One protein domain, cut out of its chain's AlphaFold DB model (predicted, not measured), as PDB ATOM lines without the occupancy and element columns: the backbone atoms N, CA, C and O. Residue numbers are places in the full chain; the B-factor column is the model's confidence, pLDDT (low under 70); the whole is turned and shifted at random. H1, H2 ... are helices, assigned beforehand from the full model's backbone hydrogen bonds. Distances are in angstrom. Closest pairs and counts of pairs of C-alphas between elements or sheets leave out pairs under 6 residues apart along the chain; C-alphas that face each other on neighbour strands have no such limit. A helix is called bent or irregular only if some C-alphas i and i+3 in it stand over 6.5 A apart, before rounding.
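What this domain is: This is residues 7 to 217 of the 218 residues of an uncharacterized protein of SAR202 cluster bacterium (UniProt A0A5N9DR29). The longest helix, H5, is bent; its long arm H5b joins H1, H3, H4 and H6 in a packet of long helices, with H1 in the middle among H3, H5b and H6, and H4 folded back along H3 as a hairpin and crossing H5b. The short arm H5a turns away and folds back along one end of H4, where residues 126 to 132 stick out, while the small helices H2 and H7 lie at the edges of the packet. The printed part has 211 residues, with seven named helices in the order H1 to H7 and no named strand, 175 residues being in the helices: all helix. It is compact, with a radius of gyration of the C-alphas of 18.2 A and spans of 57 by 41 by 28 A.

Where its parts are: H5, residues 131 to 184, was assigned as one helix by its hydrogen bonds, but it is bent: C-alphas 143 and 146 are 7.6 A apart. Its arms are H5a, residues 131 to 143, 19.2 A long, and H5b, residues 146 to 184, 47.2 A, ending at C-alpha 184 (113.629, 120.895, 153.528). H5b is itself irregular, C-alphas 155 and 158 being 7.1 A apart, with a kink of 69 degrees near residue 156. H4, residues 92 to 127, spans 49.3 A and has a kink of 30 degrees near residue 109. H3 is residues 56 to 83, 40.6 A, and H1 residues 7 to 33, 39.2 A, from C-alpha 7 (109.727, 136.044, 146.085). H6 is residues 190 to 208, 26.1 A; H2, residues 43 to 48, and H7, residues 211 to 215, are short.

How they stand to each other: H5b and H4 touch, closest at C-alphas Met 149 and Gly 112, 4.0 A, at a steep tilt of 51 degrees. H1, the hub, touches five helices. H1, H5b and H6 form an up and down bundle, each running against the one before. H1 touches H5b at Tyr 31 and Ser 159, 5.6 A between C-alphas, and H6 at Leu 19 and Ser 199, 5.3 A. H1 and H3 touch at C-alphas Gly 24 and Gly 70, 4.4 A, opposite ways at a steep tilt of 41 degrees. H3 and H4 form a hairpin, closest at C-alphas Thr 66 and Gly 110, 5.0 A. H5a touches residues 117 to 125 of H4 alone, closest at C-alphas Val 134 and Ile 121, 5.9 A. H7 touches H1 at C-alphas Val 211 and Leu 33, 5.9 A; H2 and H4 are near each other. Every O i to N i+4 pair is within hydrogen-bond range in H1, H2, H5a, H6 and H7, against 23 of 24 in H3, 29 of 32 in H4 and 32 of 35 in H5b.

The domain as a whole: The two C-alphas farthest apart, those of Ala 127 and Asn 184, are 57.4 A apart. The printed part has no cut and no long link. The mean pLDDT of the printed part is 80.1; it is under 70 in residues 32 to 58, 84 to 89, 184 to 188 and 209 to 217.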
ATOM      1  N   PHE A   7     109.378 135.363 144.839       80.62
ATOM      2  CA  PHE A   7     109.727 136.044 146.085       80.62
ATOM      3  C   PHE A   7     110.985 135.458 146.745       80.62
ATOM      4  O   PHE A   7     111.843 136.191 147.233       80.62
ATOM      5  N   GLN A   8     111.146 134.131 146.717       79.94
ATOM      6  CA  GLN A   8     112.335 133.470 147.264       79.94
ATOM      7  C   GLN A   8     113.577 133.763 146.415       79.94
ATOM      8  O   GLN A   8     114.644 134.024 146.969       79.94
ATOM      9  N   LYS A   9     113.429 133.811 145.083       82.50
ATOM     10  CA  LYS A   9     114.511 134.235 144.178       82.50
ATOM     11  C   LYS A   9     114.951 135.668 144.469       82.50
ATOM     12  O   LYS A   9     116.148 135.928 144.545       82.50
ATOM     13  N   LEU A  10     114.001 136.584 144.667       86.56
ATOM     14  CA  LEU A  10     114.301 137.976 144.999       86.56
ATOM     15  C   LEU A  10     115.073 138.082 146.320       86.56
ATOM     16  O   LEU A  10     116.109 138.741 146.371       86.56
ATOM     17  N   ILE A  11     114.617 137.387 147.365       87.19
ATOM     18  CA  ILE A  11     115.310 137.342 148.661       87.19
ATOM     19  C   ILE A  11     116.739 136.817 148.499       87.19
ATOM     20  O   ILE A  11     117.667 137.378 149.079       87.19
ATOM     21  N   PHE A  12     116.936 135.759 147.712       88.00
ATOM     22  CA  PHE A  12     118.270 135.237 147.438       88.00
ATOM     23  C   PHE A  12     119.161 136.253 146.725       88.00
ATOM     24  O   PHE A  12     120.300 136.468 147.139       88.00
ATOM     25  N   CYS A  13     118.635 136.915 145.692       90.50
ATOM     26  CA  CYS A  13     119.360 137.958 144.976       90.50
ATOM     27  C   CYS A  13     119.795 139.062 145.942       90.50
ATOM     28  O   CYS A  13     120.960 139.443 145.928       90.50
ATOM     29  N   ILE A  14     118.911 139.517 146.834       92.06
ATOM     30  CA  ILE A  14     119.235 140.532 147.847       92.06
ATOM     31  C   ILE A  14     120.342 140.044 148.791       92.06
ATOM     32  O   ILE A  14     121.276 140.795 149.059       92.06
ATOM     33  N   LYS A  15     120.293 138.787 149.251       92.62
ATOM     34  CA  LYS A  15     121.331 138.200 150.119       92.62
ATOM     35  C   LYS A  15     122.702 138.197 149.447       92.62
ATOM     36  O   LYS A  15     123.671 138.690 150.018       92.62
ATOM     37  N   ILE A  16     122.789 137.700 148.214       93.00
ATOM     38  CA  ILE A  16     124.061 137.707 147.482       93.00
ATOM     39  C   ILE A  16     124.498 139.133 147.133       93.00
ATOM     40  O   ILE A  16     125.689 139.420 147.133       93.00
ATOM     41  N   SER A  17     123.561 140.049 146.892       94.94
ATOM     42  CA  SER A  17     123.887 141.458 146.642       94.94
ATOM     43  C   SER A  17     124.445 142.140 147.887       94.94
ATOM     44  O   SER A  17     125.378 142.926 147.777       94.94
ATOM     45  N   ALA A  18     123.952 141.793 149.080       94.75
ATOM     46  CA  ALA A  18     124.527 142.251 150.343       94.75
ATOM     47  C   ALA A  18     125.964 141.734 150.533       94.75
ATOM     48  O   ALA A  18     126.843 142.504 150.915       94.75
ATOM     49  N   LEU A  19     126.233 140.471 150.175       94.81
ATOM     50  CA  LEU A  19     127.607 139.968 150.098       94.81
ATOM     51  C   LEU A  19     128.430 140.756 149.065       94.81
ATOM     52  O   LEU A  19     129.546 141.171 149.358       94.81
ATOM     53  N   GLY A  20     127.875 140.997 147.876       94.31
ATOM     54  CA  GLY A  20     128.502 141.798 146.825       94.31
ATOM     55  C   GLY A  20     128.834 143.221 147.276       94.31
ATOM     56  O   GLY A  20     129.865 143.755 146.883       94.31
ATOM     57  N   ALA A  21     128.019 143.816 148.147       94.81
ATOM     58  CA  ALA A  21     128.289 145.110 148.761       94.81
ATOM     59  C   ALA A  21     129.497 145.044 149.710       94.81
ATOM     60  O   ALA A  21     130.414 145.854 149.600       94.81
ATOM     61  N   ALA A  22     129.539 144.044 150.596       93.25
ATOM     62  CA  ALA A  22     130.658 143.834 151.519       93.25
ATOM     63  C   ALA A  22     131.977 143.544 150.784       93.25
ATOM     64  O   ALA A  22     133.040 144.040 151.167       93.25
ATOM     65  N   VAL A  23     131.909 142.769 149.701       91.69
ATOM     66  CA  VAL A  23     133.048 142.482 148.827       91.69
ATOM     67  C   VAL A  23     133.471 143.731 148.045       91.69
ATOM     68  O   VAL A  23     134.665 143.998 147.958       91.69
ATOM     69  N   GLY A  24     132.526 144.537 147.549       89.38
ATOM     70  CA  GLY A  24     132.800 145.817 146.885       89.38
ATOM     71  C   GLY A  24     133.495 146.829 147.802       89.38
ATOM     72  O   GLY A  24     134.490 147.434 147.408       89.38
ATOM     73  N   PHE A  25     133.044 146.938 149.054       88.88
ATOM     74  CA  PHE A  25     133.722 147.717 150.095       88.88
ATOM     75  C   PHE A  25     135.163 147.234 150.316       88.88
ATOM     76  O   PHE A  25     136.112 148.013 150.309       88.88
ATOM     77  N   SER A  26     135.324 145.921 150.477       85.00
ATOM     78  CA  SER A  26     136.607 145.277 150.771       85.00
ATOM     79  C   SER A  26     137.617 145.417 149.638       85.00
ATOM     80  O   SER A  26     138.777 145.743 149.877       85.00
ATOM     81  N   PHE A  27     137.150 145.257 148.398       83.88
ATOM     82  CA  PHE A  27     137.901 145.556 147.182       83.88
ATOM     83  C   PHE A  27     138.528 146.948 147.253       83.88
ATOM     84  O   PHE A  27     139.719 147.096 146.986       83.88
ATOM     85  N   MET A  28     137.742 147.948 147.649       81.56
ATOM     86  CA  MET A  28     138.206 149.323 147.701       81.56
ATOM     87  C   MET A  28     139.237 149.539 148.803       81.56
ATOM     88  O   MET A  28     140.273 150.152 148.562       81.56
ATOM     89  N   VAL A  29     139.003 148.981 149.992       77.94
ATOM     90  CA  VAL A  29     139.989 149.008 151.082       77.94
ATOM     91  C   VAL A  29     141.317 148.401 150.622       77.94
ATOM     92  O   VAL A  29     142.356 149.033 150.773       77.94
ATOM     93  N   TRP A  30     141.306 147.232 149.983       76.12
ATOM     94  CA  TRP A  30     142.538 146.613 149.489       76.12
ATOM     95  C   TRP A  30     143.191 147.378 148.351       76.12
ATOM     96  O   TRP A  30     144.410 147.479 148.341       76.12
ATOM     97  N   TYR A  31     142.409 147.940 147.431       75.25
ATOM     98  CA  TYR A  31     142.925 148.776 146.349       75.25
ATOM     99  C   TYR A  31     143.700 149.992 146.878       75.25
ATOM    100  O   TYR A  31     144.781 150.296 146.381       75.25
ATOM    101  N   TYR A  32     143.204 150.637 147.937       69.69
ATOM    102  CA  TYR A  32     143.913 151.735 148.601       69.69
ATOM    103  C   TYR A  32     145.098 151.300 149.456       69.69
ATOM    104  O   TYR A  32     145.981 152.106 149.728       69.69
ATOM    105  N   LEU A  33     145.119 150.060 149.937       65.62
ATOM    106  CA  LEU A  33     146.221 149.551 150.754       65.62
ATOM    107  C   LEU A  33     147.339 148.920 149.913       65.62
ATOM    108  O   LEU A  33     148.481 148.856 150.374       65.62
ATOM    109  N   SER A  34     147.043 148.485 148.686       61.00
ATOM    110  CA  SER A  34     148.038 148.039 147.715       61.00
ATOM    111  C   SER A  34     148.741 149.255 147.109       61.00
ATOM    112  O   SER A  34     148.163 149.981 146.301       61.00
ATOM    113  N   ILE A  35     149.993 149.502 147.503       54.91
ATOM    114  CA  ILE A  35     150.833 150.522 146.868       54.91
ATOM    115  C   ILE A  35     151.193 150.012 145.472       54.91
ATOM    116  O   ILE A  35     152.084 149.184 145.322       54.91
ATOM    117  N   VAL A  36     150.513 150.516 144.443       56.12
ATOM    118  CA  VAL A  36     150.998 150.382 143.066       56.12
ATOM    119  C   VAL A  36     152.334 151.136 142.991       56.12
ATOM    120  O   VAL A  36     152.386 152.269 143.462       56.12
ATOM    121  N   PRO A  37     153.424 150.578 142.444       54.69
ATOM    122  CA  PRO A  37     154.687 151.306 142.318       54.69
ATOM    123  C   PRO A  37     154.493 152.668 141.628       54.69
ATOM    124  O   PRO A  37     153.752 152.755 140.652       54.69
ATOM    125  N   ASP A  38     155.162 153.733 142.088       54.56
ATOM    126  CA  ASP A  38     154.915 155.121 141.631       54.56
ATOM    127  C   ASP A  38     154.978 155.313 140.104       54.56
ATOM    128  O   ASP A  38     154.307 156.185 139.538       54.56
ATOM    129  N   HIS A  39     155.772 154.482 139.423       55.41
ATOM    130  CA  HIS A  39     155.938 154.474 137.969       55.41
ATOM    131  C   HIS A  39     154.771 153.814 137.209       55.41
ATOM    132  O   HIS A  39     154.646 154.010 136.003       55.41
ATOM    133  N   LEU A  40     153.908 153.066 137.902       53.75
ATOM    134  CA  LEU A  40     152.690 152.434 137.379       53.75
ATOM    135  C   LEU A  40     151.409 153.141 137.856       53.75
ATOM    136  O   LEU A  40     150.321 152.847 137.356       53.75
ATOM    137  N   GLN A  41     151.518 154.086 138.798       58.25
ATOM    138  CA  GLN A  41     150.383 154.870 139.285       58.25
ATOM    139  C   GLN A  41     149.938 155.922 138.265       58.25
ATOM    140  O   GLN A  41     150.723 156.754 137.805       58.25
ATOM    141  N   SER A  42     148.636 155.947 137.978       57.94
ATOM    142  CA  SER A  42     148.007 157.068 137.276       57.94
ATOM    143  C   SER A  42     148.026 158.333 138.151       57.94
ATOM    144  O   SER A  42     148.091 158.257 139.379       57.94
ATOM    145  N   ALA A  43     147.932 159.522 137.542       59.81
ATOM    146  CA  ALA A  43     147.846 160.786 138.291       59.81
ATOM    147  C   ALA A  43     146.657 160.811 139.276       59.81
ATOM    148  O   ALA A  43     146.740 161.424 140.336       59.81
ATOM    149  N   PHE A  44     145.583 160.094 138.941       57.53
ATOM    150  CA  PHE A  44     144.450 159.837 139.823       57.53
ATOM    151  C   PHE A  44     144.847 158.988 141.037       57.53
ATOM    152  O   PHE A  44     144.596 159.395 142.158       57.53
ATOM    153  N   LEU A  45     145.533 157.856 140.856       56.84
ATOM    154  CA  LEU A  45     146.003 157.047 141.988       56.84
ATOM    155  C   LEU A  45     146.874 157.851 142.960       56.84
ATOM    156  O   LEU A  45     146.644 157.808 144.164       56.84
ATOM    157  N   ARG A  46     147.796 158.669 142.443       59.41
ATOM    158  CA  ARG A  46     148.638 159.534 143.286       59.41
ATOM    159  C   ARG A  46     147.825 160.524 144.121       59.41
ATOM    160  O   ARG A  46     148.195 160.804 145.256       59.41
ATOM    161  N   SER A  47     146.721 161.050 143.583       56.19
ATOM    162  CA  SER A  47     145.837 161.958 144.324       56.19
ATOM    163  C   SER A  47     144.909 161.234 145.302       56.19
ATOM    164  O   SER A  47     144.375 161.873 146.205       56.19
ATOM    165  N   GLN A  48     144.745 159.917 145.157       53.66
ATOM    166  CA  GLN A  48     143.931 159.056 146.013       53.66
ATOM    167  C   GLN A  48     144.670 158.590 147.286       53.66
ATOM    168  O   GLN A  48     144.034 158.390 148.316       53.66
ATOM    169  N   PHE A  49     146.007 158.529 147.287       56.09
ATOM    170  CA  PHE A  49     146.816 158.204 148.481       56.09
ATOM    171  C   PHE A  49     146.994 159.366 149.478       56.09
ATOM    172  O   PHE A  49     147.813 159.280 150.394       56.09
ATOM    173  N   VAL A  50     146.240 160.459 149.333       57.66
ATOM    174  CA  VAL A  50     146.250 161.559 150.305       57.66
ATOM    175  C   VAL A  50     145.432 161.128 151.534       57.66
ATOM    176  O   VAL A  50     144.223 160.938 151.393       57.66
ATOM    177  N   PRO A  51     146.028 161.009 152.740       53.06
ATOM    178  CA  PRO A  51     145.346 160.464 153.920       53.06
ATOM    179  C   PRO A  51     144.019 161.159 154.256       53.06
ATOM    180  O   PRO A  51     143.057 160.501 154.639       53.06
ATOM    181  N   SER A  52     143.919 162.468 154.005       57.03
ATOM    182  CA  SER A  52     142.700 163.252 154.245       57.03
ATOM    183  C   SER A  52     141.501 162.855 153.372       57.03
ATOM    184  O   SER A  52     140.374 163.209 153.706       57.03
ATOM    185  N   ARG A  53     141.702 162.117 152.270       58.91
ATOM    186  CA  ARG A  53     140.613 161.597 151.421       58.91
ATOM    187  C   ARG A  53     140.023 160.281 151.927       58.91
ATOM    188  O   ARG A  53     138.919 159.923 151.523       58.91
ATOM    189  N   LEU A  54     140.734 159.588 152.818       59.28
ATOM    190  CA  LEU A  54     140.301 158.339 153.452       59.28
ATOM    191  C   LEU A  54     139.578 158.578 154.786       59.28
ATOM    192  O   LEU A  54     139.181 157.626 155.455       59.28
ATOM    193  N   GLU A  55     139.350 159.842 155.147       59.03
ATOM    194  CA  GLU A  55     138.666 160.252 156.370       59.03
ATOM    195  C   GLU A  55     137.354 160.999 156.058       59.03
ATOM    196  O   GLU A  55     137.183 161.628 155.009       59.03
ATOM    197  N   GLY A  56     136.388 160.920 156.977       65.00
ATOM    198  CA  GLY A  56     135.153 161.709 156.929       65.00
ATOM    199  C   GLY A  56     134.234 161.429 155.727       65.00
ATOM    200  O   GLY A  56     133.988 160.285 155.347       65.00
ATOM    201  N   LEU A  57     133.668 162.494 155.149       68.38
ATOM    202  CA  LEU A  57     132.699 162.418 154.043       68.38
ATOM    203  C   LEU A  57     133.313 161.880 152.744       68.38
ATOM    204  O   LEU A  57     132.631 161.201 151.981       68.38
ATOM    205  N   SER A  58     134.597 162.143 152.499       68.81
ATOM    206  CA  SER A  58     135.302 161.676 151.302       68.81
ATOM    207  C   SER A  58     135.391 160.151 151.258       68.81
ATOM    208  O   SER A  58     135.056 159.542 150.241       68.81
ATOM    209  N   ALA A  59     135.710 159.538 152.401       70.75
ATOM    210  CA  ALA A  59     135.695 158.092 152.574       70.75
ATOM    211  C   ALA A  59     134.316 157.500 152.242       70.75
ATOM    212  O   ALA A  59     134.219 156.529 151.495       70.75
ATOM    213  N   LEU A  60     133.233 158.116 152.730       77.50
ATOM    214  CA  LEU A  60     131.875 157.624 152.489       77.50
ATOM    215  C   LEU A  60     131.526 157.574 150.994       77.50
ATOM    216  O   LEU A  60     130.946 156.590 150.543       77.50
ATOM    217  N   PHE A  61     131.893 158.594 150.214       80.00
ATOM    218  CA  PHE A  61     131.634 158.617 148.767       80.00
ATOM    219  C   PHE A  61     132.449 157.560 148.020       80.00
ATOM    220  O   PHE A  61     131.943 156.878 147.129       80.00
ATOM    221  N   ILE A  62     133.712 157.413 148.403       79.88
ATOM    222  CA  ILE A  62     134.689 156.563 147.729       79.88
ATOM    223  C   ILE A  62     134.448 155.074 148.045       79.88
ATOM    224  O   ILE A  62     134.336 154.251 147.135       79.88
ATOM    225  N   TYR A  63     134.303 154.712 149.320       83.31
ATOM    226  CA  TYR A  63     133.946 153.350 149.730       83.31
ATOM    227  C   TYR A  63     132.483 153.026 149.400       83.31
ATOM    228  O   TYR A  63     132.155 151.897 149.032       83.31
ATOM    229  N   GLY A  64     131.589 154.013 149.488       86.56
ATOM    230  CA  GLY A  64     130.173 153.846 149.171       86.56
ATOM    231  C   GLY A  64     129.927 153.552 147.694       86.56
ATOM    232  O   GLY A  64     129.113 152.687 147.378       86.56
ATOM    233  N   SER A  65     130.653 154.196 146.778       90.12
ATOM    234  CA  SER A  65     130.468 153.984 145.335       90.12
ATOM    235  C   SER A  65     130.798 152.553 144.903       90.12
ATOM    236  O   SER A  65     130.032 151.932 144.165       90.12
ATOM    237  N   THR A  66     131.885 151.989 145.424       89.19
ATOM    238  CA  THR A  66     132.306 150.603 145.169       89.19
ATOM    239  C   THR A  66     131.429 149.585 145.899       89.19
ATOM    240  O   THR A  66     131.135 148.529 145.345       89.19
ATOM    241  N   THR A  67     130.906 149.930 147.080       92.88
ATOM    242  CA  THR A  67     129.876 149.145 147.782       92.88
ATOM    243  C   THR A  67     128.591 149.041 146.952       92.88
ATOM    244  O   THR A  67     128.062 147.947 146.749       92.88
ATOM    245  N   ILE A  68     128.100 150.169 146.422       93.81
ATOM    246  CA  ILE A  68     126.907 150.218 145.562       93.81
ATOM    247  C   ILE A  68     127.156 149.450 144.264       93.81
ATOM    248  O   ILE A  68     126.315 148.655 143.846       93.81
ATOM    249  N   SER A  69     128.316 149.652 143.638       94.00
ATOM    250  CA  SER A  69     128.689 148.932 142.422       94.00
ATOM    251  C   SER A  69     128.705 147.418 142.654       94.00
ATOM    252  O   SER A  69     128.029 146.677 141.940       94.00
ATOM    253  N   GLY A  70     129.371 146.960 143.719       93.50
ATOM    254  CA  GLY A  70     129.421 145.553 144.101       93.50
ATOM    255  C   GLY A  70     128.037 144.955 144.367       93.50
ATOM    256  O   GLY A  70     127.761 143.836 143.929       93.50
ATOM    257  N   PHE A  71     127.133 145.706 145.003       96.12
ATOM    258  CA  PHE A  71     125.737 145.295 145.173       96.12
ATOM    259  C   PHE A  71     125.034 145.092 143.822       96.12
ATOM    260  O   PHE A  71     124.454 144.033 143.576       96.12
ATOM    261  N   LEU A  72     125.096 146.091 142.937       95.25
ATOM    262  CA  LEU A  72     124.400 146.080 141.646       95.25
ATOM    263  C   LEU A  72     124.914 144.969 140.728       95.25
ATOM    264  O   LEU A  72     124.120 144.251 140.120       95.25
ATOM    265  N   ILE A  73     126.234 144.801 140.652       93.31
ATOM    266  CA  ILE A  73     126.868 143.759 139.843       93.31
ATOM    267  C   ILE A  73     126.426 142.384 140.348       93.31
ATOM    268  O   ILE A  73     125.922 141.579 139.564       93.31
ATOM    269  N   ALA A  74     126.544 142.122 141.653       92.94
ATOM    270  CA  ALA A  74     126.116 140.854 142.239       92.94
ATOM    271  C   ALA A  74     124.627 140.576 141.976       92.94
ATOM    272  O   ALA A  74     124.277 139.463 141.577       92.94
ATOM    273  N   TYR A  75     123.764 141.587 142.121       92.44
ATOM    274  CA  TYR A  75     122.337 141.461 141.829       92.44
ATOM    275  C   TYR A  75     122.084 141.025 140.382       92.44
ATOM    276  O   TYR A  75     121.369 140.050 140.144       92.44
ATOM    277  N   ILE A  76     122.689 141.722 139.413       89.56
ATOM    278  CA  ILE A  76     122.511 141.454 137.980       89.56
ATOM    279  C   ILE A  76     122.990 140.041 137.634       89.56
ATOM    280  O   ILE A  76     122.257 139.285 136.995       89.56
ATOM    281  N   PHE A  77     124.187 139.657 138.086       85.50
ATOM    282  CA  PHE A  77     124.762 138.344 137.789       85.50
ATOM    283  C   PHE A  77     123.927 137.200 138.368       85.50
ATOM    284  O   PHE A  77     123.648 136.226 137.670       85.50
ATOM    285  N   ILE A  78     123.490 137.307 139.625       85.12
ATOM    286  CA  ILE A  78     122.694 136.253 140.263       85.12
ATOM    287  C   ILE A  78     121.300 136.164 139.665       85.12
ATOM    288  O   ILE A  78     120.823 135.062 139.396       85.12
ATOM    289  N   ARG A  79     120.654 137.302 139.399       84.31
ATOM    290  CA  ARG A  79     119.349 137.304 138.741       84.31
ATOM    291  C   ARG A  79     119.426 136.622 137.375       84.31
ATOM    292  O   ARG A  79     118.629 135.732 137.095       84.31
ATOM    293  N   TRP A  80     120.440 136.959 136.579       82.62
ATOM    294  CA  TRP A  80     120.686 136.318 135.287       82.62
ATOM    295  C   TRP A  80     120.940 134.808 135.406       82.62
ATOM    296  O   TRP A  80     120.453 134.027 134.588       82.62
ATOM    297  N   LEU A  81     121.666 134.368 136.440       78.50
ATOM    298  CA  LEU A  81     121.887 132.944 136.701       78.50
ATOM    299  C   LEU A  81     120.590 132.181 137.001       78.50
ATOM    300  O   LEU A  81     120.456 131.034 136.575       78.50
ATOM    301  N   TYR A  82     119.643 132.806 137.703       73.69
ATOM    302  CA  TYR A  82     118.353 132.205 138.058       73.69
ATOM    303  C   TYR A  82     117.318 132.221 136.930       73.69
ATOM    304  O   TYR A  82     116.404 131.397 136.939       73.69
ATOM    305  N   GLU A  83     117.442 133.135 135.968       73.38
ATOM    306  CA  GLU A  83     116.560 133.190 134.795       73.38
ATOM    307  C   GLU A  83     116.861 132.069 133.784       73.38
ATOM    308  O   GLU A  83     116.023 131.751 132.938       73.38
ATOM    309  N   LYS A  84     118.017 131.398 133.892       66.56
ATOM    310  CA  LYS A  84     118.349 130.258 133.030       66.56
ATOM    311  C   LYS A  84     117.661 128.969 133.500       66.56
ATOM    312  O   LYS A  84     117.799 128.595 134.667       66.56
ATOM    313  N   PRO A  85     116.991 128.221 132.602       53.41
ATOM    314  CA  PRO A  85     116.363 126.954 132.956       53.41
ATOM    315  C   PRO A  85     117.438 125.913 133.289       53.41
ATOM    316  O   PRO A  85     118.059 125.333 132.402       53.41
ATOM    317  N   GLN A  86     117.677 125.673 134.580       60.34
ATOM    318  CA  GLN A  86     118.571 124.613 135.050       60.34
ATOM    319  C   GLN A  86     117.774 123.529 135.779       60.34
ATOM    320  O   GLN A  86     117.300 123.728 136.899       60.34
ATOM    321  N   GLY A  87     117.642 122.354 135.156       54.09
ATOM    322  CA  GLY A  87     116.905 121.217 135.724       54.09
ATOM    323  C   GLY A  87     117.489 120.699 137.048       54.09
ATOM    324  O   GLY A  87     116.749 120.256 137.925       54.09
ATOM    325  N   SER A  88     118.804 120.826 137.247       59.00
ATOM    326  CA  SER A  88     119.547 120.266 138.386       59.00
ATOM    327  C   SER A  88     119.999 121.289 139.440       59.00
ATOM    328  O   SER A  88     120.617 120.894 140.422       59.00
ATOM    329  N   GLY A  89     119.612 122.569 139.328       68.81
ATOM    330  CA  GLY A  89     120.171 123.651 140.163       68.81
ATOM    331  C   GLY A  89     121.497 124.194 139.609       68.81
ATOM    332  O   GLY A  89     121.980 123.701 138.593       68.81
ATOM    333  N   ILE A  90     122.071 125.219 140.251       78.75
ATOM    334  CA  ILE A  90     123.254 125.932 139.738       78.75
ATOM    335  C   ILE A  90     124.531 125.120 139.982       78.75
ATOM    336  O   ILE A  90     124.880 124.806 141.121       78.75
ATOM    337  N   SER A  91     125.259 124.798 138.909       82.81
ATOM    338  CA  SER A  91     126.493 124.007 138.991       82.81
ATOM    339  C   SER A  91     127.663 124.766 139.647       82.81
ATOM    340  O   SER A  91     127.726 125.998 139.629       82.81
ATOM    341  N   LYS A  92     128.650 124.031 140.185       84.12
ATOM    342  CA  LYS A  92     129.871 124.626 140.770       84.12
ATOM    343  C   LYS A  92     130.673 125.444 139.749       84.12
ATOM    344  O   LYS A  92     131.152 126.522 140.081       84.12
ATOM    345  N   SER A  93     130.804 124.959 138.513       85.94
ATOM    346  CA  SER A  93     131.522 125.678 137.451       85.94
ATOM    347  C   SER A  93     130.816 126.979 137.071       85.94
ATOM    348  O   SER A  93     131.476 127.983 136.819       85.94
ATOM    349  N   THR A  94     129.482 126.997 137.111       86.12
ATOM    350  CA  THR A  94     128.693 128.218 136.923       86.12
ATOM    351  C   THR A  94     128.981 129.253 138.013       86.12
ATOM    352  O   THR A  94     129.140 130.427 137.693       86.12
ATOM    353  N   TRP A  95     129.117 128.832 139.274       87.31
ATOM    354  CA  TRP A  95     129.509 129.722 140.373       87.31
ATOM    355  C   TRP A  95     130.927 130.274 140.216       87.31
ATOM    356  O   TRP A  95     131.136 131.468 140.430       87.31
ATOM    357  N   ILE A  96     131.884 129.446 139.787       89.88
ATOM    358  CA  ILE A  96     133.257 129.889 139.490       89.88
ATOM    359  C   ILE A  96     133.241 130.961 138.398       89.88
ATOM    360  O   ILE A  96     133.799 132.040 138.588       89.88
ATOM    361  N   LEU A  97     132.550 130.701 137.286       89.56
ATOM    362  CA  LEU A  97     132.467 131.645 136.174       89.56
ATOM    363  C   LEU A  97     131.755 132.942 136.575       89.56
ATOM    364  O   LEU A  97     132.204 134.023 136.208       89.56
ATOM    365  N   ALA A  98     130.674 132.849 137.350       88.50
ATOM    366  CA  ALA A  98     129.956 134.018 137.847       88.50
ATOM    367  C   ALA A  98     130.806 134.857 138.803       88.50
ATOM    368  O   ALA A  98     130.736 136.079 138.764       88.50
ATOM    369  N   SER A  99     131.644 134.218 139.616       91.50
ATOM    370  CA  SER A  99     132.533 134.917 140.547       91.50
ATOM    371  C   SER A  99     133.707 135.581 139.835       91.50
ATOM    372  O   SER A  99     134.076 136.701 140.176       91.50
ATOM    373  N   LEU A 100     134.248 134.941 138.794       91.50
ATOM    374  CA  LEU A 100     135.232 135.565 137.908       91.50
ATOM    375  C   LEU A 100     134.615 136.743 137.139       91.50
ATOM    376  O   LEU A 100     135.214 137.810 137.057       91.50
ATOM    377  N   GLY A 101     133.397 136.568 136.621       91.50
ATOM    378  CA  GLY A 101     132.634 137.629 135.966       91.50
ATOM    379  C   GLY A 101     132.360 138.804 136.902       91.50
ATOM    380  O   GLY A 101     132.576 139.948 136.512       91.50
ATOM    381  N   TYR A 102     131.975 138.526 138.151       91.88
ATOM    382  CA  TYR A 102     131.834 139.527 139.205       91.88
ATOM    383  C   TYR A 102     133.158 140.256 139.461       91.88
ATOM    384  O   TYR A 102     133.164 141.479 139.478       91.88
ATOM    385  N   ALA A 103     134.281 139.543 139.592       91.69
ATOM    386  CA  ALA A 103     135.596 140.147 139.816       91.69
ATOM    387  C   ALA A 103     135.993 141.102 138.682       91.69
ATOM    388  O   ALA A 103     136.393 142.240 138.916       91.69
ATOM    389  N   ILE A 104     135.849 140.656 137.435       92.75
ATOM    390  CA  ILE A 104     136.162 141.473 136.261       92.75
ATOM    391  C   ILE A 104     135.229 142.689 136.223       92.75
ATOM    392  O   ILE A 104     135.692 143.824 136.138       92.75
ATOM    393  N   ALA A 105     133.919 142.479 136.363       93.06
ATOM    394  CA  ALA A 105     132.946 143.565 136.363       93.06
ATOM    395  C   ALA A 105     133.199 144.567 137.497       93.06
ATOM    396  O   ALA A 105     133.132 145.766 137.266       93.06
ATOM    397  N   ASN A 106     133.539 144.109 138.700       90.62
ATOM    398  CA  ASN A 106     133.801 144.974 139.846       90.62
ATOM    399  C   ASN A 106     135.080 145.810 139.654       90.62
ATOM    400  O   ASN A 106     135.105 146.978 140.032       90.62
ATOM    401  N   ALA A 107     136.095 145.273 138.967       90.12
ATOM    402  CA  ALA A 107     137.283 146.041 138.596       90.12
ATOM    403  C   ALA A 107     136.928 147.173 137.620       90.12
ATOM    404  O   ALA A 107     137.201 148.344 137.878       90.12
ATOM    405  N   PHE A 108     136.264 146.838 136.512       92.56
ATOM    406  CA  PHE A 108     136.001 147.791 135.434       92.56
ATOM    407  C   PHE A 108     134.845 148.751 135.725       92.56
ATOM    408  O   PHE A 108     134.916 149.917 135.358       92.56
ATOM    409  N   ILE A 109     133.786 148.299 136.388       92.44
ATOM    410  CA  ILE A 109     132.621 149.127 136.718       92.44
ATOM    411  C   ILE A 109     132.845 149.808 138.069       92.44
ATOM    412  O   ILE A 109     132.737 151.027 138.161       92.44
ATOM    413  N   GLY A 110     133.200 149.051 139.108       88.62
ATOM    414  CA  GLY A 110     133.445 149.591 140.446       88.62
ATOM    415  C   GLY A 110     134.668 150.503 140.482       88.62
ATOM    416  O   GLY A 110     134.548 151.689 140.788       88.62
ATOM    417  N   GLY A 111     135.833 149.967 140.115       85.38
ATOM    418  CA  GLY A 111     137.095 150.715 140.074       85.38
ATOM    419  C   GLY A 111     137.228 151.666 138.880       85.38
ATOM    420  O   GLY A 111     137.838 152.723 139.001       85.38
ATOM    421  N   GLY A 112     136.646 151.316 137.730       86.94
ATOM    422  CA  GLY A 112     136.798 152.082 136.490       86.94
ATOM    423  C   GLY A 112     135.771 153.187 136.248       86.94
ATOM    424  O   GLY A 112     136.104 154.167 135.589       86.94
ATOM    425  N   ILE A 113     134.551 153.064 136.788       91.12
ATOM    426  CA  ILE A 113     133.457 154.030 136.569       91.12
ATOM    427  C   ILE A 113     133.025 154.662 137.892       91.12
ATOM    428  O   ILE A 113     133.124 155.872 138.075       91.12
ATOM    429  N   PHE A 114     132.562 153.848 138.844       91.25
ATOM    430  CA  PHE A 114     131.941 154.342 140.074       91.25
ATOM    431  C   PHE A 114     132.933 155.091 140.962       91.25
ATOM    432  O   PHE A 114     132.613 156.170 141.459       91.25
ATOM    433  N   MET A 115     134.138 154.550 141.137       87.12
ATOM    434  CA  MET A 115     135.181 155.185 141.936       87.12
ATOM    435  C   MET A 115     135.617 156.549 141.362       87.12
ATOM    436  O   MET A 115     135.548 157.532 142.104       87.12
ATOM    437  N   PRO A 116     136.031 156.675 140.083       85.62
ATOM    438  CA  PRO A 116     136.464 157.963 139.551       85.62
ATOM    439  C   PRO A 116     135.310 158.962 139.435       85.62
ATOM    440  O   PRO A 116     135.525 160.151 139.652       85.62
ATOM    441  N   LEU A 117     134.083 158.501 139.166       89.06
ATOM    442  CA  LEU A 117     132.900 159.360 139.205       89.06
ATOM    443  C   LEU A 117     132.659 159.923 140.611       89.06
ATOM    444  O   LEU A 117     132.433 161.120 140.760       89.06
ATOM    445  N   ALA A 118     132.725 159.080 141.645       87.88
ATOM    446  CA  ALA A 118     132.536 159.513 143.027       87.88
ATOM    447  C   ALA A 118     133.588 160.544 143.450       87.88
ATOM    448  O   ALA A 118     133.247 161.538 144.091       87.88
ATOM    449  N   ASP A 119     134.842 160.349 143.039       83.75
ATOM    450  CA  ASP A 119     135.906 161.320 143.277       83.75
ATOM    451  C   ASP A 119     135.650 162.651 142.556       83.75
ATOM    452  O   ASP A 119     135.761 163.714 143.162       83.75
ATOM    453  N   GLN A 120     135.257 162.619 141.282       85.50
ATOM    454  CA  GLN A 120     134.962 163.832 140.519       85.50
ATOM    455  C   GLN A 120     133.758 164.594 141.090       85.50
ATOM    456  O   GLN A 120     133.804 165.821 141.195       85.50
ATOM    457  N   ILE A 121     132.706 163.888 141.516       86.75
ATOM    458  CA  ILE A 121     131.552 164.492 142.194       86.75
ATOM    459  C   ILE A 121     132.006 165.166 143.490       86.75
ATOM    460  O   ILE A 121     131.679 166.329 143.716       86.75
ATOM    461  N   LEU A 122     132.802 164.483 144.312       84.31
ATOM    462  CA  LEU A 122     133.319 165.038 145.560       84.31
ATOM    463  C   LEU A 122     134.173 166.296 145.323       84.31
ATOM    464  O   LEU A 122     133.986 167.305 146.001       84.31
ATOM    465  N   GLN A 123     135.074 166.267 144.335       82.38
ATOM    466  CA  GLN A 123     135.872 167.434 143.949       82.38
ATOM    467  C   GLN A 123     134.986 168.594 143.489       82.38
ATOM    468  O   GLN A 123     135.232 169.741 143.860       82.38
ATOM    469  N   SER A 124     133.933 168.294 142.728       83.50
ATOM    470  CA  SER A 124     132.986 169.302 142.260       83.50
ATOM    471  C   SER A 124     132.230 169.956 143.412       83.50
ATOM    472  O   SER A 124     132.173 171.177 143.451       83.50
ATOM    473  N   ILE A 125     131.757 169.174 144.392       82.75
ATOM    474  CA  ILE A 125     131.052 169.674 145.580       82.75
ATOM    475  C   ILE A 125     131.969 170.578 146.408       82.75
ATOM    476  O   ILE A 125     131.545 171.645 146.850       82.75
ATOM    477  N   ASN A 126     133.232 170.178 146.583       80.31
ATOM    478  CA  ASN A 126     134.223 170.964 147.316       80.31
ATOM    479  C   ASN A 126     134.580 172.279 146.602       80.31
ATOM    480  O   ASN A 126     134.899 173.262 147.264       80.31
ATOM    481  N   ALA A 127     134.535 172.304 145.266       80.50
ATOM    482  CA  ALA A 127     134.795 173.506 144.475       80.50
ATOM    483  C   ALA A 127     133.559 174.417 144.345       80.50
ATOM    484  O   ALA A 127     133.690 175.638 144.291       80.50
ATOM    485  N   SER A 128     132.361 173.837 144.266       76.62
ATOM    486  CA  SER A 128     131.086 174.538 144.119       76.62
ATOM    487  C   SER A 128     129.922 173.618 144.493       76.62
ATOM    488  O   SER A 128     129.697 172.587 143.864       76.62
ATOM    489  N   ALA A 129     129.093 174.028 145.455       70.44
ATOM    490  CA  ALA A 129     127.911 173.270 145.878       70.44
ATOM    491  C   ALA A 129     126.736 173.314 144.870       70.44
ATOM    492  O   ALA A 129     125.599 172.988 145.218       70.44
ATOM    493  N   SER A 130     126.964 173.751 143.624       86.56
ATOM    494  CA  SER A 130     125.899 173.889 142.633       86.56
ATOM    495  C   SER A 130     125.538 172.543 141.991       86.56
ATOM    496  O   SER A 130     126.392 171.825 141.465       86.56
ATOM    497  N   LEU A 131     124.240 172.221 141.972       81.25
ATOM    498  CA  LEU A 131     123.722 170.997 141.349       81.25
ATOM    499  C   LEU A 131     124.051 170.933 139.846       81.25
ATOM    500  O   LEU A 131     124.332 169.861 139.316       81.25
ATOM    501  N   GLY A 132     124.073 172.086 139.166       84.44
ATOM    502  CA  GLY A 132     124.445 172.177 137.752       84.44
ATOM    503  C   GLY A 132     125.880 171.717 137.489       84.44
ATOM    504  O   GLY A 132     126.121 170.984 136.533       84.44
ATOM    505  N   THR A 133     126.823 172.068 138.369       84.44
ATOM    506  CA  THR A 133     128.219 171.610 138.271       84.44
ATOM    507  C   THR A 133     128.321 170.092 138.427       84.44
ATOM    508  O   THR A 133     129.014 169.450 137.642       84.44
ATOM    509  N   VAL A 134     127.584 169.503 139.374       84.88
ATOM    510  CA  VAL A 134     127.564 168.043 139.585       84.88
ATOM    511  C   VAL A 134     127.025 167.310 138.351       84.88
ATOM    512  O   VAL A 134     127.616 166.325 137.913       84.88
ATOM    513  N   VAL A 135     125.941 167.806 137.744       87.56
ATOM    514  CA  VAL A 135     125.359 167.211 136.527       87.56
ATOM    515  C   VAL A 135     126.340 167.256 135.355       87.56
ATOM    516  O   VAL A 135     126.491 166.262 134.646       87.56
ATOM    517  N   LEU A 136     127.042 168.378 135.166       89.00
ATOM    518  CA  LEU A 136     128.052 168.508 134.112       89.00
ATOM    519  C   LEU A 136     129.219 167.536 134.308       89.00
ATOM    520  O   LEU A 136     129.691 166.950 133.338       89.00
ATOM    521  N   VAL A 137     129.648 167.326 135.553       87.81
ATOM    522  CA  VAL A 137     130.696 166.355 135.886       87.81
ATOM    523  C   VAL A 137     130.252 164.927 135.585       87.81
ATOM    524  O   VAL A 137     131.011 164.174 134.981       87.81
ATOM    525  N   ILE A 138     129.016 164.559 135.938       88.06
ATOM    526  CA  ILE A 138     128.457 163.247 135.581       88.06
ATOM    527  C   ILE A 138     128.448 163.075 134.055       88.06
ATOM    528  O   ILE A 138     128.863 162.031 133.554       88.06
ATOM    529  N   ALA A 139     128.025 164.101 133.310       89.81
ATOM    530  CA  ALA A 139     127.987 164.053 131.851       89.81
ATOM    531  C   ALA A 139     129.390 163.907 131.231       89.81
ATOM    532  O   ALA A 139     129.589 163.026 130.396       89.81
ATOM    533  N   ASP A 140     130.375 164.707 131.658       89.50
ATOM    534  CA  ASP A 140     131.769 164.589 131.194       89.50
ATOM    535  C   ASP A 140     132.353 163.210 131.530       89.50
ATOM    536  O   ASP A 140     132.993 162.578 130.685       89.50
ATOM    537  N   HIS A 141     132.060 162.689 132.725       89.25
ATOM    538  CA  HIS A 141     132.479 161.351 133.121       89.25
ATOM    539  C   HIS A 141     131.932 160.277 132.173       89.25
ATOM    540  O   HIS A 141     132.687 159.403 131.749       89.25
ATOM    541  N   MET A 142     130.653 160.360 131.782       90.06
ATOM    542  CA  MET A 142     130.033 159.391 130.871       90.06
ATOM    543  C   MET A 142     130.771 159.276 129.531       90.06
ATOM    544  O   MET A 142     130.946 158.167 129.026       90.06
ATOM    545  N   PHE A 143     131.271 160.387 128.980       90.75
ATOM    546  CA  PHE A 143     132.065 160.368 127.746       90.75
ATOM    547  C   PHE A 143     133.451 159.740 127.930       90.75
ATOM    548  O   PHE A 143     134.022 159.196 126.986       90.75
ATOM    549  N   ARG A 144     133.991 159.782 129.151       87.12
ATOM    550  CA  ARG A 144     135.306 159.229 129.492       87.12
ATOM    551  C   ARG A 144     135.238 157.797 130.016       87.12
ATOM    552  O   ARG A 144     136.296 157.228 130.293       87.12
ATOM    553  N   ILE A 145     134.053 157.187 130.125       90.06
ATOM    554  CA  ILE A 145     133.876 155.808 130.614       90.06
ATOM    555  C   ILE A 145     134.829 154.820 129.924       90.06
ATOM    556  O   ILE A 145     135.553 154.136 130.641       90.06
ATOM    557  N   PRO A 146     134.942 154.757 128.580       88.94
ATOM    558  CA  PRO A 146     135.827 153.778 127.943       88.94
ATOM    559  C   PRO A 146     137.291 153.913 128.384       88.94
ATOM    560  O   PRO A 146     137.969 152.921 128.645       88.94
ATOM    561  N   LEU A 147     137.764 155.155 128.520       86.62
ATOM    562  CA  LEU A 147     139.129 155.457 128.939       86.62
ATOM    563  C   LEU A 147     139.348 155.152 130.428       86.62
ATOM    564  O   LEU A 147     140.348 154.540 130.796       86.62
ATOM    565  N   THR A 148     138.419 155.574 131.283       84.25
ATOM    566  CA  THR A 148     138.499 155.391 132.741       84.25
ATOM    567  C   THR A 148     138.350 153.925 133.146       84.25
ATOM    568  O   THR A 148     139.129 153.446 133.969       84.25
ATOM    569  N   MET A 149     137.467 153.173 132.480       88.00
ATOM    570  CA  MET A 149     137.395 151.715 132.593       88.00
ATOM    571  C   MET A 149     138.733 151.067 132.256       88.00
ATOM    572  O   MET A 149     139.216 150.241 133.022       88.00
ATOM    573  N   TRP A 150     139.352 151.443 131.136       85.00
ATOM    574  CA  TRP A 150     140.614 150.835 130.723       85.00
ATOM    575  C   TRP A 150     141.753 151.139 131.700       85.00
ATOM    576  O   TRP A 150     142.431 150.223 132.163       85.00
ATOM    577  N   LEU A 151     141.951 152.413 132.042       82.81
ATOM    578  CA  LEU A 151     143.075 152.841 132.874       82.81
ATOM    579  C   LEU A 151     142.923 152.392 134.329       82.81
ATOM    580  O   LEU A 151     143.826 151.760 134.873       82.81
ATOM    581  N   TYR A 152     141.785 152.688 134.956       81.12
ATOM    582  CA  TYR A 152     141.584 152.417 136.380       81.12
ATOM    583  C   TYR A 152     141.082 150.997 136.631       81.12
ATOM    584  O   TYR A 152     141.483 150.366 137.605       81.12
ATOM    585  N   GLY A 153     140.271 150.441 135.726       84.19
ATOM    586  CA  GLY A 153     139.797 149.062 135.848       84.19
ATOM    587  C   GLY A 153     140.922 148.034 135.748       84.19
ATOM    588  O   GLY A 153     140.944 147.080 136.522       84.19
ATOM    589  N   THR A 154     141.909 148.254 134.872       83.25
ATOM    590  CA  THR A 154     143.085 147.368 134.782       83.25
ATOM    591  C   THR A 154     143.923 147.414 136.060       83.25
ATOM    592  O   THR A 154     144.377 146.377 136.536       83.25
ATOM    593  N   GLN A 155     144.082 148.598 136.659       76.88
ATOM    594  CA  GLN A 155     144.802 148.771 137.928       76.88
ATOM    595  C   GLN A 155     144.059 148.109 139.099       76.88
ATOM    596  O   GLN A 155     144.674 147.506 139.973       76.88
ATOM    597  N   ALA A 156     142.728 148.161 139.088       82.12
ATOM    598  CA  ALA A 156     141.864 147.538 140.086       82.12
ATOM    599  C   ALA A 156     141.766 146.005 139.972       82.12
ATOM    600  O   ALA A 156     141.233 145.351 140.872       82.12
ATOM    601  N   LEU A 157     142.252 145.413 138.876       84.00
ATOM    602  CA  LEU A 157     142.004 144.010 138.548       84.00
ATOM    603  C   LEU A 157     142.552 143.055 139.613       84.00
ATOM    604  O   LEU A 157     141.854 142.122 140.002       84.00
ATOM    605  N   TYR A 158     143.755 143.311 140.131       79.19
ATOM    606  CA  TYR A 158     144.384 142.458 141.143       79.19
ATOM    607  C   TYR A 158     143.550 142.376 142.432       79.19
ATOM    608  O   TYR A 158     143.107 141.294 142.829       79.19
ATOM    609  N   SER A 159     143.251 143.526 143.040       79.69
ATOM    610  CA  SER A 159     142.433 143.611 144.257       79.69
ATOM    611  C   SER A 159     141.020 143.071 144.020       79.69
ATOM    612  O   SER A 159     140.417 142.455 144.902       79.69
ATOM    613  N   SER A 160     140.499 143.231 142.801       86.38
ATOM    614  CA  SER A 160     139.191 142.701 142.438       86.38
ATOM    615  C   SER A 160     139.179 141.176 142.273       86.38
ATOM    616  O   SER A 160     138.185 140.541 142.624       86.38
ATOM    617  N   LEU A 161     140.264 140.542 141.821       87.38
ATOM    618  CA  LEU A 161     140.355 139.077 141.745       87.38
ATOM    619  C   LEU A 161     140.296 138.427 143.135       87.38
ATOM    620  O   LEU A 161     139.588 137.433 143.311       87.38
ATOM    621  N   ILE A 162     140.950 139.027 144.135       84.38
ATOM    622  CA  ILE A 162     140.835 138.607 145.545       84.38
ATOM    623  C   ILE A 162     139.374 138.716 146.002       84.38
ATOM    624  O   ILE A 162     138.819 137.786 146.592       84.38
ATOM    625  N   SER A 163     138.722 139.830 145.659       83.56
ATOM    626  CA  SER A 163     137.306 140.060 145.952       83.56
ATOM    627  C   SER A 163     136.401 138.992 145.303       83.56
ATOM    628  O   SER A 163     135.506 138.451 145.952       83.56
ATOM    629  N   GLY A 164     136.703 138.582 144.066       88.31
ATOM    630  CA  GLY A 164     136.012 137.509 143.350       88.31
ATOM    631  C   GLY A 164     136.124 136.147 144.018       88.31
ATOM    632  O   GLY A 164     135.150 135.397 144.067       88.31
ATOM    633  N   PHE A 165     137.291 135.825 144.573       90.25
ATOM    634  CA  PHE A 165     137.489 134.581 145.313       90.25
ATOM    635  C   PHE A 165     136.631 134.526 146.586       90.25
ATOM    636  O   PHE A 165     136.004 133.506 146.880       90.25
ATOM    637  N   LEU A 166     136.534 135.635 147.318       90.56
ATOM    638  CA  LEU A 166     135.674 135.718 148.502       90.56
ATOM    639  C   LEU A 166     134.193 135.677 148.137       90.56
ATOM    640  O   LEU A 166     133.413 135.004 148.814       90.56
ATOM    641  N   PHE A 167     133.816 136.332 147.037       92.00
ATOM    642  CA  PHE A 167     132.470 136.242 146.489       92.00
ATOM    643  C   PHE A 167     132.109 134.802 146.098       92.00
ATOM    644  O   PHE A 167     130.998 134.363 146.385       92.00
ATOM    645  N   LEU A 168     133.048 134.035 145.531       92.88
ATOM    646  CA  LEU A 168     132.844 132.621 145.206       92.88
ATOM    647  C   LEU A 168     132.532 131.787 146.449       92.88
ATOM    648  O   LEU A 168     131.534 131.068 146.470       92.88
ATOM    649  N   ILE A 169     133.380 131.879 147.477       92.31
ATOM    650  CA  ILE A 169     133.217 131.094 148.707       92.31
ATOM    651  C   ILE A 169     131.913 131.482 149.405       92.31
ATOM    652  O   ILE A 169     131.083 130.617 149.691       92.31
ATOM    653  N   GLY A 170     131.710 132.779 149.646       91.19
ATOM    654  CA  GLY A 170     130.530 133.280 150.342       91.19
ATOM    655  C   GLY A 170     129.248 133.005 149.566       91.19
ATOM    656  O   GLY A 170     128.287 132.475 150.120       91.19
ATOM    657  N   GLY A 171     129.243 133.297 148.266       90.62
ATOM    658  CA  GLY A 171     128.079 133.125 147.405       90.62
ATOM    659  C   GLY A 171     127.661 131.664 147.283       90.62
ATOM    660  O   GLY A 171     126.477 131.347 147.418       90.62
ATOM    661  N   TYR A 172     128.631 130.757 147.134       90.50
ATOM    662  CA  TYR A 172     128.358 129.323 147.097       90.50
ATOM    663  C   TYR A 172     127.820 128.794 148.433       90.50
ATOM    664  O   TYR A 172     126.868 128.010 148.443       90.50
ATOM    665  N   LEU A 173     128.377 129.232 149.567       90.62
ATOM    666  CA  LEU A 173     127.868 128.857 150.890       90.62
ATOM    667  C   LEU A 173     126.421 129.328 151.080       90.62
ATOM    668  O   LEU A 173     125.554 128.514 151.403       90.62
ATOM    669  N   ILE A 174     126.139 130.609 150.817       90.81
ATOM    670  CA  ILE A 174     124.789 131.185 150.926       90.81
ATOM    671  C   ILE A 174     123.808 130.421 150.027       90.81
ATOM    672  O   ILE A 174     122.712 130.085 150.474       90.81
ATOM    673  N   TYR A 175     124.210 130.087 148.795       89.06
ATOM    674  CA  TYR A 175     123.416 129.269 147.874       89.06
ATOM    675  C   TYR A 175     123.040 127.911 148.464       89.06
ATOM    676  O   TYR A 175     121.869 127.543 148.440       89.06
ATOM    677  N   ARG A 176     123.999 127.177 149.039       87.50
ATOM    678  CA  ARG A 176     123.742 125.837 149.592       87.50
ATOM    679  C   ARG A 176     122.792 125.869 150.785       87.50
ATOM    680  O   ARG A 176     121.904 125.021 150.866       87.50
ATOM    681  N   PHE A 177     122.937 126.851 151.673       88.81
ATOM    682  CA  PHE A 177     121.993 127.035 152.777       88.81
ATOM    683  C   PHE A 177     120.610 127.446 152.275       88.81
ATOM    684  O   PHE A 177     119.607 126.926 152.757       88.81
ATOM    685  N   HIS A 178     120.543 128.326 151.279       87.00
ATOM    686  CA  HIS A 178     119.271 128.771 150.728       87.00
ATOM    687  C   HIS A 178     118.521 127.649 149.990       87.00
ATOM    688  O   HIS A 178     117.317 127.478 150.165       87.00
ATOM    689  N   GLU A 179     119.235 126.830 149.216       82.50
ATOM    690  CA  GLU A 179     118.684 125.639 148.565       82.50
ATOM    691  C   GLU A 179     118.126 124.645 149.600       82.50
ATOM    692  O   GLU A 179     117.016 124.131 149.434       82.50
ATOM    693  N   ALA A 180     118.849 124.417 150.702       81.94
ATOM    694  CA  ALA A 180     118.391 123.557 151.792       81.94
ATOM    695  C   ALA A 180     117.131 124.098 152.494       81.94
ATOM    696  O   ALA A 180     116.226 123.321 152.796       81.94
ATOM    697  N   GLU A 181     117.032 125.413 152.715       82.44
ATOM    698  CA  GLU A 181     115.835 126.056 153.282       82.44
ATOM    699  C   GLU A 181     114.607 125.870 152.391       82.44
ATOM    700  O   GLU A 181     113.540 125.483 152.871       82.44
ATOM    701  N   CYS A 182     114.765 126.110 151.087       77.44
ATOM    702  CA  CYS A 182     113.677 125.984 150.122       77.44
ATOM    703  C   CYS A 182     113.196 124.536 149.952       77.44
ATOM    704  O   CYS A 182     112.027 124.329 149.637       77.44
ATOM    705  N   THR A 183     114.077 123.549 150.146       74.50
ATOM    706  CA  THR A 183     113.771 122.131 149.891       74.50
ATOM    707  C   THR A 183     113.283 121.398 151.141       74.50
ATOM    708  O   THR A 183     112.344 120.612 151.061       74.50
ATOM    709  N   ASN A 184     113.879 121.667 152.306       69.12
ATOM    710  CA  ASN A 184     113.629 120.895 153.528       69.12
ATOM    711  C   ASN A 184     112.606 121.543 154.474       69.12
ATOM    712  O   ASN A 184     112.385 121.031 155.569       69.12
ATOM    713  N   GLY A 185     112.005 122.681 154.103       59.53
ATOM    714  CA  GLY A 185     111.015 123.368 154.945       59.53
ATOM    715  C   GLY A 185     111.574 123.862 156.286       59.53
ATOM    716  O   GLY A 185     110.813 124.112 157.222       59.53
ATOM    717  N   LEU A 186     112.901 123.995 156.395       56.34
ATOM    718  CA  LEU A 186     113.567 124.549 157.571       56.34
ATOM    719  C   LEU A 186     113.057 125.981 157.796       56.34
ATOM    720  O   LEU A 186     113.285 126.868 156.981       56.34
ATOM    721  N   ARG A 187     112.369 126.211 158.923       56.62
ATOM    722  CA  ARG A 187     111.824 127.530 159.310       56.62
ATOM    723  C   ARG A 187     112.895 128.567 159.669       56.62
ATOM    724  O   ARG A 187     112.570 129.737 159.844       56.62
ATOM    725  N   ILE A 188     114.148 128.148 159.827       62.88
ATOM    726  CA  ILE A 188     115.240 129.009 160.284       62.88
ATOM    727  C   ILE A 188     115.983 129.560 159.064       62.88
ATOM    728  O   ILE A 188     116.438 128.801 158.214       62.88
ATOM    729  N   ASN A 189     116.115 130.886 159.009       79.94
ATOM    730  CA  ASN A 189     116.687 131.654 157.899       79.94
ATOM    731  C   ASN A 189     118.234 131.670 157.954       79.94
ATOM    732  O   ASN A 189     118.867 132.731 157.964       79.94
ATOM    733  N   TYR A 190     118.838 130.482 158.053       84.25
ATOM    734  CA  TYR A 190     120.283 130.240 158.091       84.25
ATOM    735  C   TYR A 190     121.052 130.925 156.961       84.25
ATOM    736  O   TYR A 190     122.126 131.460 157.203       84.25
ATOM    737  N   SER A 191     120.516 130.980 155.746       86.50
ATOM    738  CA  SER A 191     121.145 131.662 154.616       86.50
ATOM    739  C   SER A 191     121.280 133.166 154.862       86.50
ATOM    740  O   SER A 191     122.277 133.755 154.452       86.50
ATOM    741  N   THR A 192     120.348 133.794 155.592       88.94
ATOM    742  CA  THR A 192     120.488 135.198 156.029       88.94
ATOM    743  C   THR A 192     121.590 135.336 157.068       88.94
ATOM    744  O   THR A 192     122.437 136.215 156.944       88.94
ATOM    745  N   VAL A 193     121.616 134.449 158.065       89.12
ATOM    746  CA  VAL A 193     122.644 134.460 159.116       89.12
ATOM    747  C   VAL A 193     124.035 134.271 158.512       89.12
ATOM    748  O   VAL A 193     124.941 135.042 158.806       89.12
ATOM    749  N   VAL A 194     124.192 133.308 157.603       91.25
ATOM    750  CA  VAL A 194     125.442 133.062 156.873       91.25
ATOM    751  C   VAL A 194     125.824 134.271 156.026       91.25
ATOM    752  O   VAL A 194     126.989 134.655 156.030       91.25
ATOM    753  N   THR A 195     124.863 134.915 155.356       92.94
ATOM    754  CA  THR A 195     125.122 136.156 154.608       92.94
ATOM    755  C   THR A 195     125.685 137.240 155.522       92.94
ATOM    756  O   THR A 195     126.700 137.846 155.186       92.94
ATOM    757  N   LEU A 196     125.068 137.465 156.686       92.69
ATOM    758  CA  LEU A 196     125.503 138.476 157.650       92.69
ATOM    759  C   LEU A 196     126.884 138.159 158.227       92.69
ATOM    760  O   LEU A 196     127.758 139.023 158.212       92.69
ATOM    761  N   ILE A 197     127.101 136.923 158.686       92.69
ATOM    762  CA  ILE A 197     128.382 136.491 159.256       92.69
ATOM    763  C   ILE A 197     129.485 136.607 158.211       92.69
ATOM    764  O   ILE A 197     130.512 137.218 158.480       92.69
ATOM    765  N   PHE A 198     129.281 136.062 157.011       92.94
ATOM    766  CA  PHE A 198     130.317 136.067 155.984       92.94
ATOM    767  C   PHE A 198     130.616 137.488 155.491       92.94
ATOM    768  O   PHE A 198     131.779 137.845 155.345       92.94
ATOM    769  N   SER A 199     129.591 138.329 155.313       93.56
ATOM    770  CA  SER A 199     129.783 139.748 154.975       93.56
ATOM    771  C   SER A 199     130.552 140.488 156.072       93.56
ATOM    772  O   SER A 199     131.473 141.242 155.775       93.56
ATOM    773  N   GLY A 200     130.223 140.227 157.341       90.50
ATOM    774  CA  GLY A 200     130.941 140.776 158.489       90.50
ATOM    775  C   GLY A 200     132.399 140.319 158.546       90.50
ATOM    776  O   GLY A 200     133.280 141.140 158.777       90.50
ATOM    777  N   VAL A 201     132.672 139.041 158.265       90.56
ATOM    778  CA  VAL A 201     134.037 138.496 158.176       90.56
ATOM    779  C   VAL A 201     134.811 139.153 157.039       90.56
ATOM    780  O   VAL A 201     135.952 139.542 157.248       90.56
ATOM    781  N   VAL A 202     134.208 139.321 155.861       88.81
ATOM    782  CA  VAL A 202     134.843 139.992 154.716       88.81
ATOM    783  C   VAL A 202     135.224 141.431 155.071       88.81
ATOM    784  O   VAL A 202     136.372 141.818 154.875       88.81
ATOM    785  N   ILE A 203     134.312 142.194 155.680       88.25
ATOM    786  CA  ILE A 203     134.594 143.564 156.138       88.25
ATOM    787  C   ILE A 203     135.694 143.569 157.207       88.25
ATOM    788  O   ILE A 203     136.634 144.355 157.119       88.25
ATOM    789  N   LEU A 204     135.611 142.683 158.201       86.19
ATOM    790  CA  LEU A 204     136.588 142.611 159.287       86.19
ATOM    791  C   LEU A 204     137.981 142.236 158.776       86.19
ATOM    792  O   LEU A 204     138.956 142.871 159.165       86.19
ATOM    793  N   LEU A 205     138.082 141.262 157.870       81.44
ATOM    794  CA  LEU A 205     139.342 140.911 157.221       81.44
ATOM    795  C   LEU A 205     139.930 142.118 156.497       81.44
ATOM    796  O   LEU A 205     141.119 142.367 156.631       81.44
ATOM    797  N   SER A 206     139.114 142.908 155.802       77.44
ATOM    798  CA  SER A 206     139.579 144.113 155.107       77.44
ATOM    799  C   SER A 206     140.135 145.182 156.036       77.44
ATOM    800  O   SER A 206     141.088 145.862 155.669       77.44
ATOM    801  N   LEU A 207     139.576 145.311 157.237       75.69
ATOM    802  CA  LEU A 207     140.031 146.278 158.236       75.69
ATOM    803  C   LEU A 207     141.251 145.791 159.034       75.69
ATOM    804  O   LEU A 207     142.027 146.608 159.520       75.69
ATOM    805  N   VAL A 208     141.404 144.474 159.199       71.88
ATOM    806  CA  VAL A 208     142.428 143.861 160.065       71.88
ATOM    807  C   VAL A 208     143.641 143.359 159.279       71.88
ATOM    808  O   VAL A 208     144.723 143.242 159.854       71.88
ATOM    809  N   LEU A 209     143.495 143.057 157.980       61.91
ATOM    810  CA  LEU A 209     144.594 142.581 157.140       61.91
ATOM    811  C   LEU A 209     145.759 143.579 157.205       61.91
ATOM    812  O   LEU A 209     145.593 144.739 156.818       61.91
ATOM    813  N   PRO A 210     146.945 143.151 157.685       49.31
ATOM    814  CA  PRO A 210     148.088 144.033 157.800       49.31
ATOM    815  C   PRO A 210     148.412 144.627 156.435       49.31
ATOM    816  O   PRO A 210     148.632 143.892 155.468       49.31
ATOM    817  N   VAL A 211     148.509 145.956 156.377       51.25
ATOM    818  CA  VAL A 211     148.949 146.706 155.190       51.25
ATOM    819  C   VAL A 211     150.244 146.112 154.619       51.25
ATOM    820  O   VAL A 211     150.453 146.097 153.414       51.25
ATOM    821  N   THR A 212     151.096 145.544 155.476       42.53
ATOM    822  CA  THR A 212     152.314 144.820 155.106       42.53
ATOM    823  C   THR A 212     152.086 143.602 154.208       42.53
ATOM    824  O   THR A 212     152.866 143.427 153.283       42.53
ATOM    825  N   ILE A 213     151.042 142.789 154.402       48.25
ATOM    826  CA  ILE A 213     150.772 141.624 153.532       48.25
ATOM    827  C   ILE A 213     150.279 142.086 152.156       48.25
ATOM    828  O   ILE A 213     150.722 141.567 151.137       48.25
ATOM    829  N   LEU A 214     149.420 143.108 152.117       44.91
ATOM    830  CA  LEU A 214     148.937 143.708 150.867       44.91
ATOM    831  C   LEU A 214     150.060 144.429 150.097       44.91
ATOM    832  O   LEU A 214     150.053 144.421 148.872       44.91
ATOM    833  N   ARG A 215     151.060 144.979 150.803       48.81
ATOM    834  CA  ARG A 215     152.276 145.576 150.218       48.81
ATOM    835  C   ARG A 215     153.227 144.573 149.562       48.81
ATOM    836  O   ARG A 215     153.987 144.985 148.702       48.81
ATOM    837  N   TYR A 216     153.233 143.305 149.977       46.72
ATOM    838  CA  TYR A 216     154.081 142.266 149.364       46.72
ATOM    839  C   TYR A 216     153.443 141.614 148.126       46.72
ATOM    840  O   TYR A 216     154.086 140.809 147.458       46.72
ATOM    841  N   LEU A 217     152.172 141.917 147.863       40.47
ATOM    842  CA  LEU A 217     151.350 141.275 146.842       40.47
ATOM    843  C   LEU A 217     151.106 142.153 145.597       40.47
ATOM    844  O   LEU A 217     150.605 141.632 144.600       40.47
TER     845      LEU A 217